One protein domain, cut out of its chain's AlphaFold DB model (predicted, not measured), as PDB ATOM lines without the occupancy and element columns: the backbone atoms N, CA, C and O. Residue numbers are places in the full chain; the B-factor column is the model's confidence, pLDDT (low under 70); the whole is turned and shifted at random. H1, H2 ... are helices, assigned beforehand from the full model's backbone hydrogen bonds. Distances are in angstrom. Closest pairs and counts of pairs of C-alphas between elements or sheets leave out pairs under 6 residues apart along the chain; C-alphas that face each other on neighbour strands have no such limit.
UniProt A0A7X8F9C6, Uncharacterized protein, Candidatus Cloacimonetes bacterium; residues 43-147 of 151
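Overview. This is residues 43 to 147 of the 151 residues of an uncharacterized protein of Candidatus Cloacimonetes bacterium (UniProt A0A7X8F9C6). The two longest helices, H1 and H2, meet near their ends as a V, and a third, H3, starts at H2 about perpendicular to it and runs through the middle of the domain, passing close to H1. Two short helices complete the set: H4 lies near the last part of H1, and H5 packs on H2 close to H3, while residues 135 to 147 after H5 form a long stretch with no named element. The printed part has 105 residues with five named helices, H1 to H5 in chain order, and no named strand; the class is all helix, and 62 of the residues are in named helices. The whole is compact, with a radius of gyration of the C-alphas of 13.6 A, and rounded, with spans of 36 by 29 by 25 A.

Arrangement. H1, residues 43 to 60, touches no helix. It is close to but not clearly touching H3, residues 90 to 104, at a steep tilt of 61 degrees, opposite ways; their closest C-alphas, of Leu 54 and Val 95, are 6.9 A apart. H1 is also close to but not clearly touching H4, residues 116 to 122, and about perpendicular to it at 84 degrees; the closest C-alphas, of Leu 57 and Leu 116, are 6.3 A apart. With H2, residues 63 to 78, H1 is close but not clearly touching at a steep tilt of 65 degrees, opposite ways; the closest C-alphas, of Trp 58 and Lys 66, are 7.9 A apart. H2 touches H3, about perpendicular at 86 degrees, through its residues 66 to 73 and residues 90 to 94 of H3; the closest C-alphas, of Ala 70 and Gly 90, are 4.5 A apart. H2 touches H5, residues 129 to 134, with its residues 65 to 72; the closest C-alphas, of Phe 69 and Val 129, are 6.5 A apart. H1 and H5 are apart, and so are H2 and H4. In H1, H2, H3, H4 and H5 every O i to N i+4 pair is within hydrogen-bond range.

Along the chain. H1 begins at C-alpha 43, at (96.830, 48.261, 9.370), and is 25.7 A long. H2 is 23.1 A and H3 21.2 A from first to last C-alpha; H3 begins at C-alpha 90, at (95.058, 26.615, 22.111). H4 is 9.9 A long. H5 is 8.6 A long and ends at C-alpha 134, at (99.584, 16.995, 8.051).

Size, cuts and confidence. The C-alphas of Ser 45 and Gly 143, the two farthest apart, are 38.5 A apart. The printed part has no cut. The links H2 to H3 and H3 to H4 are long, H1 to H2 is tight and H4 to H5 is short. Residues 135 to 147 hold no named element. The mean pLDDT of the printed part is 85.6; residues 80, 82 to 84, 86 to 87 and 107 are under 70.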
ATOM      1  N   GLN A  43      96.362  49.577   8.927       89.56
ATOM      2  CA  GLN A  43      96.830  48.261   9.370       89.56
ATOM      3  C   GLN A  43      96.367  47.905  10.797       89.56
ATOM      4  O   GLN A  43      96.024  46.754  11.064       89.56
ATOM      5  N   ASN A  44      96.320  48.870  11.724       89.06
ATOM      6  CA  ASN A  44      95.826  48.612  13.081       89.06
ATOM      7  C   ASN A  44      94.329  48.281  13.069       89.06
ATOM      8  O   ASN A  44      93.886  47.389  13.793       89.06
ATOM      9  N   SER A  45      93.553  48.989  12.247       90.56
ATOM     10  CA  SER A  45      92.127  48.717  12.063       90.56
ATOM     11  C   SER A  45      91.891  47.359  11.402       90.56
ATOM     12  O   SER A  45      90.986  46.637  11.811       90.56
ATOM     13  N   GLU A  46      92.708  46.987  10.418       90.94
ATOM     14  CA  GLU A  46      92.641  45.680   9.762       90.94
ATOM     15  C   GLU A  46      92.950  44.538  10.723       90.94
ATOM     16  O   GLU A  46      92.139  43.625  10.859       90.94
ATOM     17  N   MET A  47      94.061  44.636  11.455       90.50
ATOM     18  CA  MET A  47      94.432  43.656  12.473       90.50
ATOM     19  C   MET A  47      93.331  43.517  13.531       90.50
ATOM     20  O   MET A  47      92.989  42.404  13.918       90.50
ATOM     21  N   GLY A  48      92.729  44.633  13.959       91.69
ATOM     22  CA  GLY A  48      91.600  44.626  14.889       91.69
ATOM     23  C   GLY A  48      90.391  43.858  14.350       91.69
ATOM     24  O   GLY A  48      89.837  43.025  15.066       91.69
ATOM     25  N   LYS A  49      90.009  44.083  13.086       93.06
ATOM     26  CA  LYS A  49      88.903  43.361  12.430       93.06
ATOM     27  C   LYS A  49      89.192  41.866  12.317       93.06
ATOM     28  O   LYS A  49      88.347  41.061  12.696       93.06
ATOM     29  N   THR A  50      90.390  41.494  11.868       93.19
ATOM     30  CA  THR A  50      90.802  40.090  11.766       93.19
ATOM     31  C   THR A  50      90.789  39.408  13.131       93.19
ATOM     32  O   THR A  50      90.202  38.343  13.277       93.19
ATOM     33  N   SER A  51      91.369  40.026  14.164       92.12
ATOM     34  CA  SER A  51      91.366  39.455  15.516       92.12
ATOM     35  C   SER A  51      89.958  39.304  16.095       92.12
ATOM     36  O   SER A  51      89.685  38.305  16.754       92.12
ATOM     37  N   GLN A  52      89.057  40.258  15.839       93.62
ATOM     38  CA  GLN A  52      87.655  40.141  16.251       93.62
ATOM     39  C   GLN A  52      86.948  38.991  15.532       93.62
ATOM     40  O   GLN A  52      86.205  38.254  16.177       93.62
ATOM     41  N   ASN A  53      87.184  38.819  14.229       94.06
ATOM     42  CA  ASN A  53      86.588  37.722  13.476       94.06
ATOM     43  C   ASN A  53      87.108  36.360  13.962       94.06
ATOM     44  O   ASN A  53      86.316  35.495  14.319       94.06
ATOM     45  N   LEU A  54      88.428  36.201  14.103       93.44
ATOM     46  CA  LEU A  54      89.037  34.968  14.614       93.44
ATOM     47  C   LEU A  54      88.560  34.606  16.029       93.44
ATOM     48  O   LEU A  54      88.371  33.428  16.317       93.44
ATOM     49  N   SER A  55      88.330  35.595  16.900       93.12
ATOM     50  CA  SER A  55      87.756  35.347  18.230       93.12
ATOM     51  C   SER A  55      86.341  34.782  18.135       93.12
ATOM     52  O   SER A  55      86.022  33.831  18.840       93.12
ATOM     53  N   LYS A  56      85.505  35.323  17.238       93.62
ATOM     54  CA  LYS A  56      84.138  34.826  17.018       93.62
ATOM     55  C   LYS A  56      84.125  33.414  16.440       93.62
ATOM     56  O   LYS A  56      83.323  32.598  16.876       93.62
ATOM     57  N   LEU A  57      85.017  33.126  15.493       92.25
ATOM     58  CA  LEU A  57      85.165  31.784  14.924       92.25
ATOM     59  C   LEU A  57      85.592  30.790  16.000       92.25
ATOM     60  O   LEU A  57      84.984  29.738  16.140       92.25
ATOM     61  N   TRP A  58      86.574  31.159  16.823       92.62
ATOM     62  CA  TRP A  58      86.975  30.332  17.954       92.62
ATOM     63  C   TRP A  58      85.833  30.131  18.950       92.62
ATOM     64  O   TRP A  58      85.636  29.025  19.426       92.62
ATOM     65  N   GLU A  59      85.053  31.159  19.279       92.19
ATOM     66  CA  GLU A  59      83.892  31.014  20.165       92.19
ATOM     67  C   GLU A  59      82.844  30.058  19.591       92.19
ATOM     68  O   GLU A  59      82.368  29.196  20.331       92.19
ATOM     69  N   GLY A  60      82.553  30.167  18.293       89.06
ATOM     70  CA  GLY A  60      81.620  29.297  17.578       89.06
ATOM     71  C   GLY A  60      82.127  27.878  17.330       89.06
ATOM     72  O   GLY A  60      81.312  27.024  17.005       89.06
ATOM     73  N   ALA A  61      83.425  27.626  17.523       90.81
ATOM     74  CA  ALA A  61      84.003  26.316  17.276       90.81
ATOM     75  C   ALA A  61      83.546  25.250  18.286       90.81
ATOM     76  O   ALA A  61      83.245  25.564  19.450       90.81
ATOM     77  N   SER A  62      83.558  23.989  17.866       92.19
ATOM     78  CA  SER A  62      83.210  22.829  18.679       92.19
ATOM     79  C   SER A  62      84.097  22.709  19.929       92.19
ATOM     80  O   SER A  62      85.225  23.214  20.007       92.19
ATOM     81  N   THR A  63      83.575  22.051  20.966       92.12
ATOM     82  CA  THR A  63      84.336  21.806  22.202       92.12
ATOM     83  C   THR A  63      85.512  20.865  21.946       92.12
ATOM     84  O   THR A  63      86.596  21.095  22.473       92.12
ATOM     85  N   GLU A  64      85.316  19.862  21.090       91.81
ATOM     86  CA  GLU A  64      86.321  18.858  20.728       91.81
ATOM     87  C   GLU A  64      87.523  19.514  20.040       91.81
ATOM     88  O   GLU A  64      88.660  19.326  20.467       91.81
ATOM     89  N   TYR A  65      87.276  20.411  19.083       91.31
ATOM     90  CA  TYR A  65      88.323  21.194  18.424       91.31
ATOM     91  C   TYR A  65      89.142  22.032  19.412       91.31
ATOM     92  O   TYR A  65      90.376  22.089  19.359       91.31
ATOM     93  N   LYS A  66      88.466  22.691  20.358       93.06
ATOM     94  CA  LYS A  66      89.127  23.501  21.391       93.06
ATOM     95  C   LYS A  66      89.985  22.646  22.321       93.06
ATOM     96  O   LYS A  66      91.093  23.068  22.677       93.06
ATOM     97  N   ASP A  67      89.478  21.480  22.708       92.94
ATOM     98  CA  ASP A  67      90.166  20.535  23.581       92.94
ATOM     99  C   ASP A  67      91.392  19.928  22.891       92.94
ATOM    100  O   ASP A  67      92.466  19.887  23.501       92.94
ATOM    101  N   ASP A  68      91.295  19.599  21.603       92.75
ATOM    102  CA  ASP A  68      92.413  19.127  20.784       92.75
ATOM    103  C   ASP A  68      93.520  20.178  20.683       92.75
ATOM    104  O   ASP A  68      94.692  19.901  20.960       92.75
ATOM    105  N   PHE A  69      93.173  21.434  20.390       91.31
ATOM    106  CA  PHE A  69      94.147  22.528  20.377       91.31
ATOM    107  C   PHE A  69      94.773  22.775  21.758       91.31
ATOM    108  O   PHE A  69      95.952  23.140  21.853       91.31
ATOM    109  N   ALA A  70      94.022  22.578  22.844       91.69
ATOM    110  CA  ALA A  70      94.541  22.688  24.206       91.69
ATOM    111  C   ALA A  70      95.482  21.524  24.567       91.69
ATOM    112  O   ALA A  70      96.529  21.747  25.191       91.69
ATOM    113  N   ALA A  71      95.148  20.297  24.162       91.06
ATOM    114  CA  ALA A  71      95.985  19.115  24.326       91.06
ATOM    115  C   ALA A  71      97.281  19.252  23.516       91.06
ATOM    116  O   ALA A  71      98.380  19.150  24.078       91.06
ATOM    117  N   TYR A  72      97.164  19.616  22.239       91.50
ATOM    118  CA  TYR A  72      98.289  19.924  21.365       91.50
ATOM    119  C   TYR A  72      99.185  21.010  21.978       91.50
ATOM    120  O   TYR A  72     100.403  20.845  22.039       91.50
ATOM    121  N   ALA A  73      98.616  22.104  22.501       90.25
ATOM    122  CA  ALA A  73      99.384  23.186  23.124       90.25
ATOM    123  C   ALA A  73     100.243  22.710  24.306       90.25
ATOM    124  O   ALA A  73     101.409  23.107  24.432       90.25
ATOM    125  N   ARG A  74      99.695  21.830  25.157       87.94
ATOM    126  CA  ARG A  74     100.432  21.235  26.284       87.94
ATOM    127  C   ARG A  74     101.610  20.398  25.797       87.94
ATOM    128  O   ARG A  74     102.723  20.590  26.286       87.94
ATOM    129  N   LEU A  75     101.388  19.520  24.819       87.62
ATOM    130  CA  LEU A  75     102.433  18.657  24.259       87.62
ATOM    131  C   LEU A  75     103.499  19.475  23.520       87.62
ATOM    132  O   LEU A  75     104.701  19.274  23.711       87.62
ATOM    133  N   TYR A  76     103.074  20.483  22.758       86.88
ATOM    134  CA  TYR A  76     103.962  21.408  22.064       86.88
ATOM    135  C   TYR A  76     104.844  22.225  23.021       86.88
ATOM    136  O   TYR A  76     106.001  22.523  22.715       86.88
ATOM    137  N   GLY A  77     104.336  22.579  24.203       83.19
ATOM    138  CA  GLY A  77     105.116  23.245  25.250       83.19
ATOM    139  C   GLY A  77     106.210  22.362  25.866       83.19
ATOM    140  O   GLY A  77     107.251  22.871  26.284       83.19
ATOM    141  N   GLN A  78     106.008  21.043  25.895       82.75
ATOM    142  CA  GLN A  78     106.954  20.083  26.474       82.75
ATOM    143  C   GLN A  78     108.122  19.739  25.537       82.75
ATOM    144  O   GLN A  78     109.171  19.274  25.995       82.75
ATOM    145  N   LEU A  79     107.987  20.012  24.236       81.38
ATOM    146  CA  LEU A  79     109.050  19.795  23.260       81.38
ATOM    147  C   LEU A  79     110.312  20.600  23.597       81.38
ATOM    148  O   LEU A  79     110.286  21.802  23.881       81.38
ATOM    149  N   LYS A  80     111.471  19.936  23.495       68.12
ATOM    150  CA  LYS A  80     112.792  20.519  23.795       68.12
ATOM    151  C   LYS A  80     113.080  21.787  22.975       68.12
ATOM    152  O   LYS A  80     113.755  22.686  23.470       68.12
ATOM    153  N   SER A  81     112.539  21.872  21.758       70.88
ATOM    154  CA  SER A  81     112.635  23.034  20.865       70.88
ATOM    155  C   SER A  81     111.865  24.265  21.364       70.88
ATOM    156  O   SER A  81     112.211  25.389  20.991       70.88
ATOM    157  N   ASN A  82     110.857  24.079  22.222       66.25
ATOM    158  CA  ASN A  82     109.952  25.136  22.673       66.25
ATOM    159  C   ASN A  82     110.099  25.493  24.164       66.25
ATOM    160  O   ASN A  82     109.588  26.512  24.609       66.25
ATOM    161  N   ARG A  83     110.884  24.724  24.929       61.47
ATOM    162  CA  ARG A  83     111.039  24.855  26.393       61.47
ATOM    163  C   ARG A  83     111.520  26.228  26.905       61.47
ATOM    164  O   ARG A  83     111.409  26.508  28.093       61.47
ATOM    165  N   ARG A  84     112.098  27.074  26.042       59.16
ATOM    166  CA  ARG A  84     112.555  28.443  26.377       59.16
ATOM    167  C   ARG A  84     111.636  29.549  25.851       59.16
ATOM    168  O   ARG A  84     111.939  30.723  26.048       59.16
ATOM    169  N   LYS A  85     110.567  29.196  25.140       71.94
ATOM    170  CA  LYS A  85     109.592  30.143  24.591       71.94
ATOM    171  C   LYS A  85     108.357  30.171  25.489       71.94
ATOM    172  O   LYS A  85     108.156  29.274  26.304       71.94
ATOM    173  N   ALA A  86     107.557  31.226  25.362       64.75
ATOM    174  CA  ALA A  86     106.276  31.297  26.048       64.75
ATOM    175  C   ALA A  86     105.413  30.086  25.658       64.75
ATOM    176  O   ALA A  86     105.387  29.688  24.492       64.75
ATOM    177  N   VAL A  87     104.738  29.495  26.645       66.00
ATOM    178  CA  VAL A  87     103.795  28.403  26.404       66.00
ATOM    179  C   VAL A  87     102.630  28.979  25.607       66.00
ATOM    180  O   VAL A  87     101.990  29.935  26.043       66.00
ATOM    181  N   ASN A  88     102.390  28.427  24.422       75.31
ATOM    182  CA  ASN A  88     101.254  28.824  23.600       75.31
ATOM    183  C   ASN A  88      99.967  28.257  24.211       75.31
ATOM    184  O   ASN A  88      99.991  27.168  24.780       75.31
ATOM    185  N   ASN A  89      98.857  28.983  24.095       86.81
ATOM    186  CA  ASN A  89      97.531  28.464  24.424       86.81
ATOM    187  C   ASN A  89      96.852  27.945  23.140       86.81
ATOM    188  O   ASN A  89      97.322  28.230  22.037       86.81
ATOM    189  N   GLY A  90      95.767  27.174  23.272       87.88
ATOM    190  CA  GLY A  90      95.058  26.615  22.111       87.88
ATOM    191  C   GLY A  90      94.636  27.698  21.111       87.88
ATOM    192  O   GLY A  90      94.945  27.605  19.928       87.88
ATOM    193  N   TYR A  91      94.075  28.803  21.612       91.12
ATOM    194  CA  TYR A  91      93.679  29.944  20.785       91.12
ATOM    195  C   TYR A  91      94.846  30.583  20.010       91.12
ATOM    196  O   TYR A  91      94.701  30.922  18.839       91.12
ATOM    197  N   SER A  92      96.030  30.744  20.607       89.94
ATOM    198  CA  SER A  92      97.167  31.355  19.910       89.94
ATOM    199  C   SER A  92      97.721  30.452  18.814       89.94
ATOM    200  O   SER A  92      98.212  30.951  17.800       89.94
ATOM    201  N   LEU A  93      97.617  29.133  18.989       90.50
ATOM    202  CA  LEU A  93      97.942  28.167  17.945       90.50
ATOM    203  C   LEU A  93      96.908  28.170  16.823       90.50
ATOM    204  O   LEU A  93      97.312  28.174  15.664       90.50
ATOM    205  N   PHE A  94      95.621  28.257  17.154       92.06
ATOM    206  CA  PHE A  94      94.545  28.439  16.182       92.06
ATOM    207  C   PHE A  94      94.753  29.698  15.333       92.06
ATOM    208  O   PHE A  94      94.802  29.627  14.109       92.06
ATOM    209  N   VAL A  95      94.982  30.850  15.974       91.88
ATOM    210  CA  VAL A  95      95.260  32.114  15.274       91.88
ATOM    211  C   VAL A  95      96.471  31.958  14.355       91.88
ATOM    212  O   VAL A  95      96.435  32.376  13.199       91.88
ATOM    213  N   LYS A  96      97.545  31.318  14.834       90.38
ATOM    214  CA  LYS A  96      98.731  31.050  14.015       90.38
ATOM    215  C   LYS A  96      98.412  30.155  12.811       90.38
ATOM    216  O   LYS A  96      98.936  30.422  11.731       90.38
ATOM    217  N   ALA A  97      97.589  29.123  12.990       90.00
ATOM    218  CA  ALA A  97      97.172  28.231  11.915       90.00
ATOM    219  C   ALA A  97      96.345  28.977  10.858       90.00
ATOM    220  O   ALA A  97      96.648  28.875   9.673       90.00
ATOM    221  N   MET A  98      95.410  29.829  11.282       90.44
ATOM    222  CA  MET A  98      94.592  30.648  10.382       90.44
ATOM    223  C   MET A  98      95.423  31.637   9.557       90.44
ATOM    224  O   MET A  98      95.229  31.751   8.352       90.44
ATOM    225  N   TYR A  99      96.416  32.299  10.160       90.31
ATOM    226  CA  TYR A  99      97.342  33.155   9.404       90.31
ATOM    227  C   TYR A  99      98.228  32.373   8.428       90.31
ATOM    228  O   TYR A  99      98.582  32.890   7.371       90.31
ATOM    229  N   ALA A 100      98.615  31.144   8.774       89.19
ATOM    230  CA  ALA A 100      99.383  30.296   7.872       89.19
ATOM    231  C   ALA A 100      98.535  29.823   6.685       89.19
ATOM    232  O   ALA A 100      99.027  29.847   5.562       89.19
ATOM    233  N   TRP A 101      97.269  29.480   6.924       88.00
ATOM    234  CA  TRP A 101      96.310  29.133   5.878       88.00
ATOM    235  C   TRP A 101      96.013  30.312   4.944       88.00
ATOM    236  O   TRP A 101      96.136  30.177   3.730       88.00
ATOM    237  N   ALA A 102      95.770  31.504   5.494       89.00
ATOM    238  CA  ALA A 102      95.645  32.728   4.699       89.00
ATOM    239  C   ALA A 102      96.864  32.991   3.819       89.00
ATOM    240  O   ALA A 102      96.721  33.409   2.681       89.00
ATOM    241  N   LYS A 103      98.069  32.693   4.312       87.12
ATOM    242  CA  LYS A 103      99.294  32.843   3.527       87.12
ATOM    243  C   LYS A 103      99.424  31.809   2.404       87.12
ATOM    244  O   LYS A 103     100.083  32.094   1.409       87.12
ATOM    245  N   THR A 104      98.876  30.605   2.568       82.56
ATOM    246  CA  THR A 104      98.912  29.575   1.516       82.56
ATOM    247  C   THR A 104      97.894  29.823   0.407       82.56
ATOM    248  O   THR A 104      98.178  29.455  -0.727       82.56
ATOM    249  N   GLU A 105      96.762  30.455   0.726       80.50
ATOM    250  CA  GLU A 105      95.674  30.776  -0.219       80.50
ATOM    251  C   GLU A 105      95.687  32.256  -0.676       80.50
ATOM    252  O   GLU A 105      94.761  32.722  -1.338       80.50
ATOM    253  N   ASP A 106      96.712  33.028  -0.296       72.25
ATOM    254  CA  ASP A 106      96.880  34.441  -0.670       72.25
ATOM    255  C   ASP A 106      96.918  34.575  -2.209       72.25
ATOM    256  O   ASP A 106      97.757  33.912  -2.834       72.25
ATOM    257  N   PRO A 107      96.056  35.400  -2.854       69.94
ATOM    258  CA  PRO A 107      95.226  36.484  -2.297       69.94
ATOM    259  C   PRO A 107      93.714  36.227  -2.205       69.94
ATOM    260  O   PRO A 107      92.950  37.174  -2.017       69.94
ATOM    261  N   GLU A 108      93.244  34.992  -2.355       75.69
ATOM    262  CA  GLU A 108      91.801  34.711  -2.427       75.69
ATOM    263  C   GLU A 108      91.110  34.725  -1.053       75.69
ATOM    264  O   GLU A 108      89.901  34.945  -0.971       75.69
ATOM    265  N   LEU A 109      91.868  34.545   0.033       81.38
ATOM    266  CA  LEU A 109      91.319  34.376   1.376       81.38
ATOM    267  C   LEU A 109      91.519  35.607   2.278       81.38
ATOM    268  O   LEU A 109      92.624  35.885   2.747       81.38
ATOM    269  N   ASP A 110      90.420  36.290   2.620       85.50
ATOM    270  CA  ASP A 110      90.409  37.355   3.632       85.50
ATOM    271  C   ASP A 110      89.895  36.850   4.994       85.50
ATOM    272  O   ASP A 110      88.707  36.591   5.205       85.50
ATOM    273  N   LEU A 111      90.797  36.792   5.981       87.31
ATOM    274  CA  LEU A 111      90.472  36.407   7.360       87.31
ATOM    275  C   LEU A 111      89.504  37.374   8.064       87.31
ATOM    276  O   LEU A 111      88.978  37.047   9.131       87.31
ATOM    277  N   LYS A 112      89.279  38.578   7.524       88.19
ATOM    278  CA  LYS A 112      88.317  39.541   8.083       88.19
ATOM    279  C   LYS A 112      86.869  39.097   7.878       88.19
ATOM    280  O   LYS A 112      86.017  39.511   8.662       88.19
ATOM    281  N   THR A 113      86.596  38.308   6.839       88.06
ATOM    282  CA  THR A 113      85.235  37.939   6.415       88.06
ATOM    283  C   THR A 113      84.977  36.440   6.411       88.06
ATOM    284  O   THR A 113      83.830  36.048   6.231       88.06
ATOM    285  N   VAL A 114      86.010  35.616   6.611       88.12
ATOM    286  CA  VAL A 114      85.876  34.156   6.635       88.12
ATOM    287  C   VAL A 114      84.874  33.697   7.698       88.12
ATOM    288  O   VAL A 114      84.871  34.209   8.825       88.12
ATOM    289  N   THR A 115      84.021  32.747   7.327       87.12
ATOM    290  CA  THR A 115      82.997  32.139   8.185       87.12
ATOM    291  C   THR A 115      83.369  30.705   8.570       87.12
ATOM    292  O   THR A 115      84.280  30.119   7.990       87.12
ATOM    293  N   LEU A 116      82.667  30.115   9.547       83.88
ATOM    294  CA  LEU A 116      82.876  28.702   9.910       83.88
ATOM    295  C   LEU A 116      82.586  27.766   8.733       83.88
ATOM    296  O   LEU A 116      83.372  26.872   8.456       83.88
ATOM    297  N   GLN A 117      81.530  28.046   7.968       83.50
ATOM    298  CA  GLN A 117      81.185  27.259   6.786       83.50
ATOM    299  C   GLN A 117      82.282  27.313   5.711       83.50
ATOM    300  O   GLN A 117      82.531  26.318   5.030       83.50
ATOM    301  N   ASP A 118      82.965  28.451   5.564       83.81
ATOM    302  CA  ASP A 118      84.116  28.556   4.661       83.81
ATOM    303  C   ASP A 118      85.287  27.695   5.157       83.81
ATOM    304  O   ASP A 118      86.012  27.117   4.351       83.81
ATOM    305  N   ILE A 119      85.468  27.563   6.473       83.50
ATOM    306  CA  ILE A 119      86.506  26.699   7.049       83.50
ATOM    307  C   ILE A 119      86.158  25.219   6.839       83.50
ATOM    308  O   ILE A 119      87.044  24.454   6.465       83.50
ATOM    309  N   ASP A 120      84.895  24.824   6.968       80.81
ATOM    310  CA  ASP A 120      84.486  23.436   6.706       80.81
ATOM    311  C   ASP A 120      84.633  23.058   5.229       80.81
ATOM    312  O   ASP A 120      85.039  21.950   4.883       80.81
ATOM    313  N   THR A 121      84.307  23.988   4.328       80.50
ATOM    314  CA  THR A 121      84.269  23.715   2.884       80.50
ATOM    315  C   THR A 121      85.614  23.912   2.186       80.50
ATOM    316  O   THR A 121      85.970  23.125   1.310       80.50
ATOM    317  N   LEU A 122      86.367  24.951   2.557       77.00
ATOM    318  CA  LEU A 122      87.640  25.336   1.929       77.00
ATOM    319  C   LEU A 122      88.837  25.098   2.858       77.00
ATOM    320  O   LEU A 122      89.967  24.906   2.408       77.00
ATOM    321  N   GLY A 123      88.601  25.109   4.166       73.69
ATOM    322  CA  GLY A 123      89.620  25.047   5.205       73.69
ATOM    323  C   GLY A 123      89.978  23.638   5.660       73.69
ATOM    324  O   GLY A 123      90.446  23.496   6.783       73.69
ATOM    325  N   GLY A 124      89.877  22.601   4.820       73.69
ATOM    326  CA  GLY A 124      90.261  21.224   5.192       73.69
ATOM    327  C   GLY A 124      91.702  21.077   5.724       73.69
ATOM    328  O   GLY A 124      92.041  20.101   6.386       73.69
ATOM    329  N   ARG A 125      92.561  22.081   5.491       78.25
ATOM    330  CA  ARG A 125      93.920  22.182   6.054       78.25
ATOM    331  C   ARG A 125      93.970  22.666   7.506       78.25
ATOM    332  O   ARG A 125      94.987  22.473   8.162       78.25
ATOM    333  N   VAL A 126      92.926  23.335   7.983       84.69
ATOM    334  CA  VAL A 126      92.824  23.945   9.319       84.69
ATOM    335  C   VAL A 126      91.571  23.541  10.094       84.69
ATOM    336  O   VAL A 126      91.470  23.897  11.260       84.69
ATOM    337  N   ALA A 127      90.658  22.782   9.486       85.88
ATOM    338  CA  ALA A 127      89.425  22.299  10.107       85.88
ATOM    339  C   ALA A 127      89.667  21.368  11.309       85.88
ATOM    340  O   ALA A 127      88.798  21.245  12.159       85.88
ATOM    341  N   SER A 128      90.858  20.769  11.422       88.19
ATOM    342  CA  SER A 128      91.284  19.971  12.578       88.19
ATOM    343  C   SER A 128      92.770  20.172  12.894       88.19
ATOM    344  O   SER A 128      93.555  20.662  12.066       88.19
ATOM    345  N   VAL A 129      93.195  19.774  14.100       86.44
ATOM    346  CA  VAL A 129      94.622  19.768  14.475       86.44
ATOM    347  C   VAL A 129      95.403  18.801  13.587       86.44
ATOM    348  O   VAL A 129      96.497  19.145  13.122       86.44
ATOM    349  N   TYR A 130      94.825  17.636  13.286       88.06
ATOM    350  CA  TYR A 130      95.361  16.694  12.308       88.06
ATOM    351  C   TYR A 130      95.613  17.356  10.945       88.06
ATOM    352  O   TYR A 130      96.716  17.260  10.392       88.06
ATOM    353  N   GLY A 131      94.628  18.097  10.425       85.31
ATOM    354  CA  GLY A 131      94.754  18.860   9.182       85.31
ATOM    355  C   GLY A 131      95.913  19.859   9.240       85.31
ATOM    356  O   GLY A 131      96.752  19.908   8.336       85.31
ATOM    357  N   CYS A 132      96.038  20.588  10.349       87.00
ATOM    358  CA  CYS A 132      97.096  21.581  10.523       87.00
ATOM    359  C   CYS A 132      98.501  20.958  10.499       87.00
ATOM    360  O   CYS A 132      99.441  21.536   9.947       87.00
ATOM    361  N   VAL A 133      98.679  19.799  11.135       88.25
ATOM    362  CA  VAL A 133      99.990  19.143  11.226       88.25
ATOM    363  C   VAL A 133     100.341  18.421   9.926       88.25
ATOM    364  O   VAL A 133     101.464  18.565   9.440       88.25
ATOM    365  N   SER A 134      99.386  17.714   9.320       86.56
ATOM    366  CA  SER A 134      99.584  16.995   8.051       86.56
ATOM    367  C   SER A 134      99.963  17.929   6.896       86.56
ATOM    368  O   SER A 134     100.828  17.596   6.088       86.56
ATOM    369  N   ASN A 135      99.403  19.142   6.867       85.62
ATOM    370  CA  ASN A 135      99.741  20.174   5.881       85.62
ATOM    371  C   ASN A 135     100.999  20.989   6.244       85.62
ATOM    372  O   ASN A 135     101.346  21.942   5.546       85.62
ATOM    373  N   GLY A 136     101.695  20.652   7.336       84.38
ATOM    374  CA  GLY A 136     102.935  21.316   7.746       84.38
ATOM    375  C   GLY A 136     102.757  22.736   8.300       84.38
ATOM    376  O   GLY A 136     103.744  23.458   8.459       84.38
ATOM    377  N   ILE A 137     101.524  23.146   8.619       86.75
ATOM    378  CA  ILE A 137     101.227  24.439   9.254       86.75
ATOM    379  C   ILE A 137     101.737  24.439  10.699       86.75
ATOM    380  O   ILE A 137     102.371  25.395  11.169       86.75
ATOM    381  N   LEU A 138     101.469  23.341  11.406       87.25
ATOM    382  CA  LEU A 138     101.939  23.089  12.759       87.25
ATOM    383  C   LEU A 138     102.981  21.958  12.765       87.25
ATOM    384  O   LEU A 138     102.879  21.010  11.995       87.25
ATOM    385  N   PRO A 139     104.014  22.034  13.620       86.38
ATOM    386  CA  PRO A 139     104.986  20.953  13.752       86.38
ATOM    387  C   PRO A 139     104.351  19.711  14.389       86.38
ATOM    388  O   PRO A 139     103.490  19.826  15.260       86.38
ATOM    389  N   ALA A 140     104.830  18.526  14.018       87.19
ATOM    390  CA  ALA A 140     104.358  17.283  14.614       87.19
ATOM    391  C   ALA A 140     104.690  17.202  16.115       87.19
ATOM    392  O   ALA A 140     105.805  17.518  16.548       87.19
ATOM    393  N   VAL A 141     103.708  16.764  16.904       86.81
ATOM    394  CA  VAL A 141     103.827  16.478  18.341       86.81
ATOM    395  C   VAL A 141     103.373  15.041  18.583       86.81
ATOM    396  O   VAL A 141     102.526  14.572  17.841       86.81
ATOM    397  N   PRO A 142     103.888  14.303  19.577       85.50
ATOM    398  CA  PRO A 142     103.426  12.933  19.827       85.50
ATOM    399  C   PRO A 142     101.900  12.869  20.021       85.50
ATOM    400  O   PRO A 142     101.366  13.710  20.733       85.50
ATOM    401  N   GLY A 143     101.211  11.899  19.408       82.69
ATOM    402  CA  GLY A 143      99.751  11.737  19.545       82.69
ATOM    403  C   GLY A 143      98.898  12.715  18.728       82.69
ATOM    404  O   GLY A 143      97.691  12.767  18.916       82.69
ATOM    405  N   TRP A 144      99.500  13.489  17.820       85.81
ATOM    406  CA  TRP A 144      98.767  14.409  16.939       85.81
ATOM    407  C   TRP A 144      97.797  13.715  15.970       85.81
ATOM    408  O   TRP A 144      96.881  14.359  15.473       85.81
ATOM    409  N   GLU A 145      98.016  12.428  15.690       86.12
ATOM    410  CA  GLU A 145      97.216  11.630  14.753       86.12
ATOM    411  C   GLU A 145      95.799  11.354  15.272       86.12
ATOM    412  O   GLU A 145      94.903  11.143  14.473       86.12
ATOM    413  N   GLU A 146      95.587  11.401  16.589       86.19
ATOM    414  CA  GLU A 146      94.285  11.137  17.223       86.19
ATOM    415  C   GLU A 146      93.443  12.418  17.407       86.19
ATOM    416  O   GLU A 146      92.328  12.356  17.915       86.19
ATOM    417  N   MET A 147      93.976  13.586  17.023       87.06
ATOM    418  CA  MET A 147      93.350  14.904  17.214       87.06
ATOM    419  C   MET A 147      92.570  15.327  15.961       87.06
ATOM    420  O   MET A 147      92.997  16.204  15.197       87.06
TER     421      MET A 147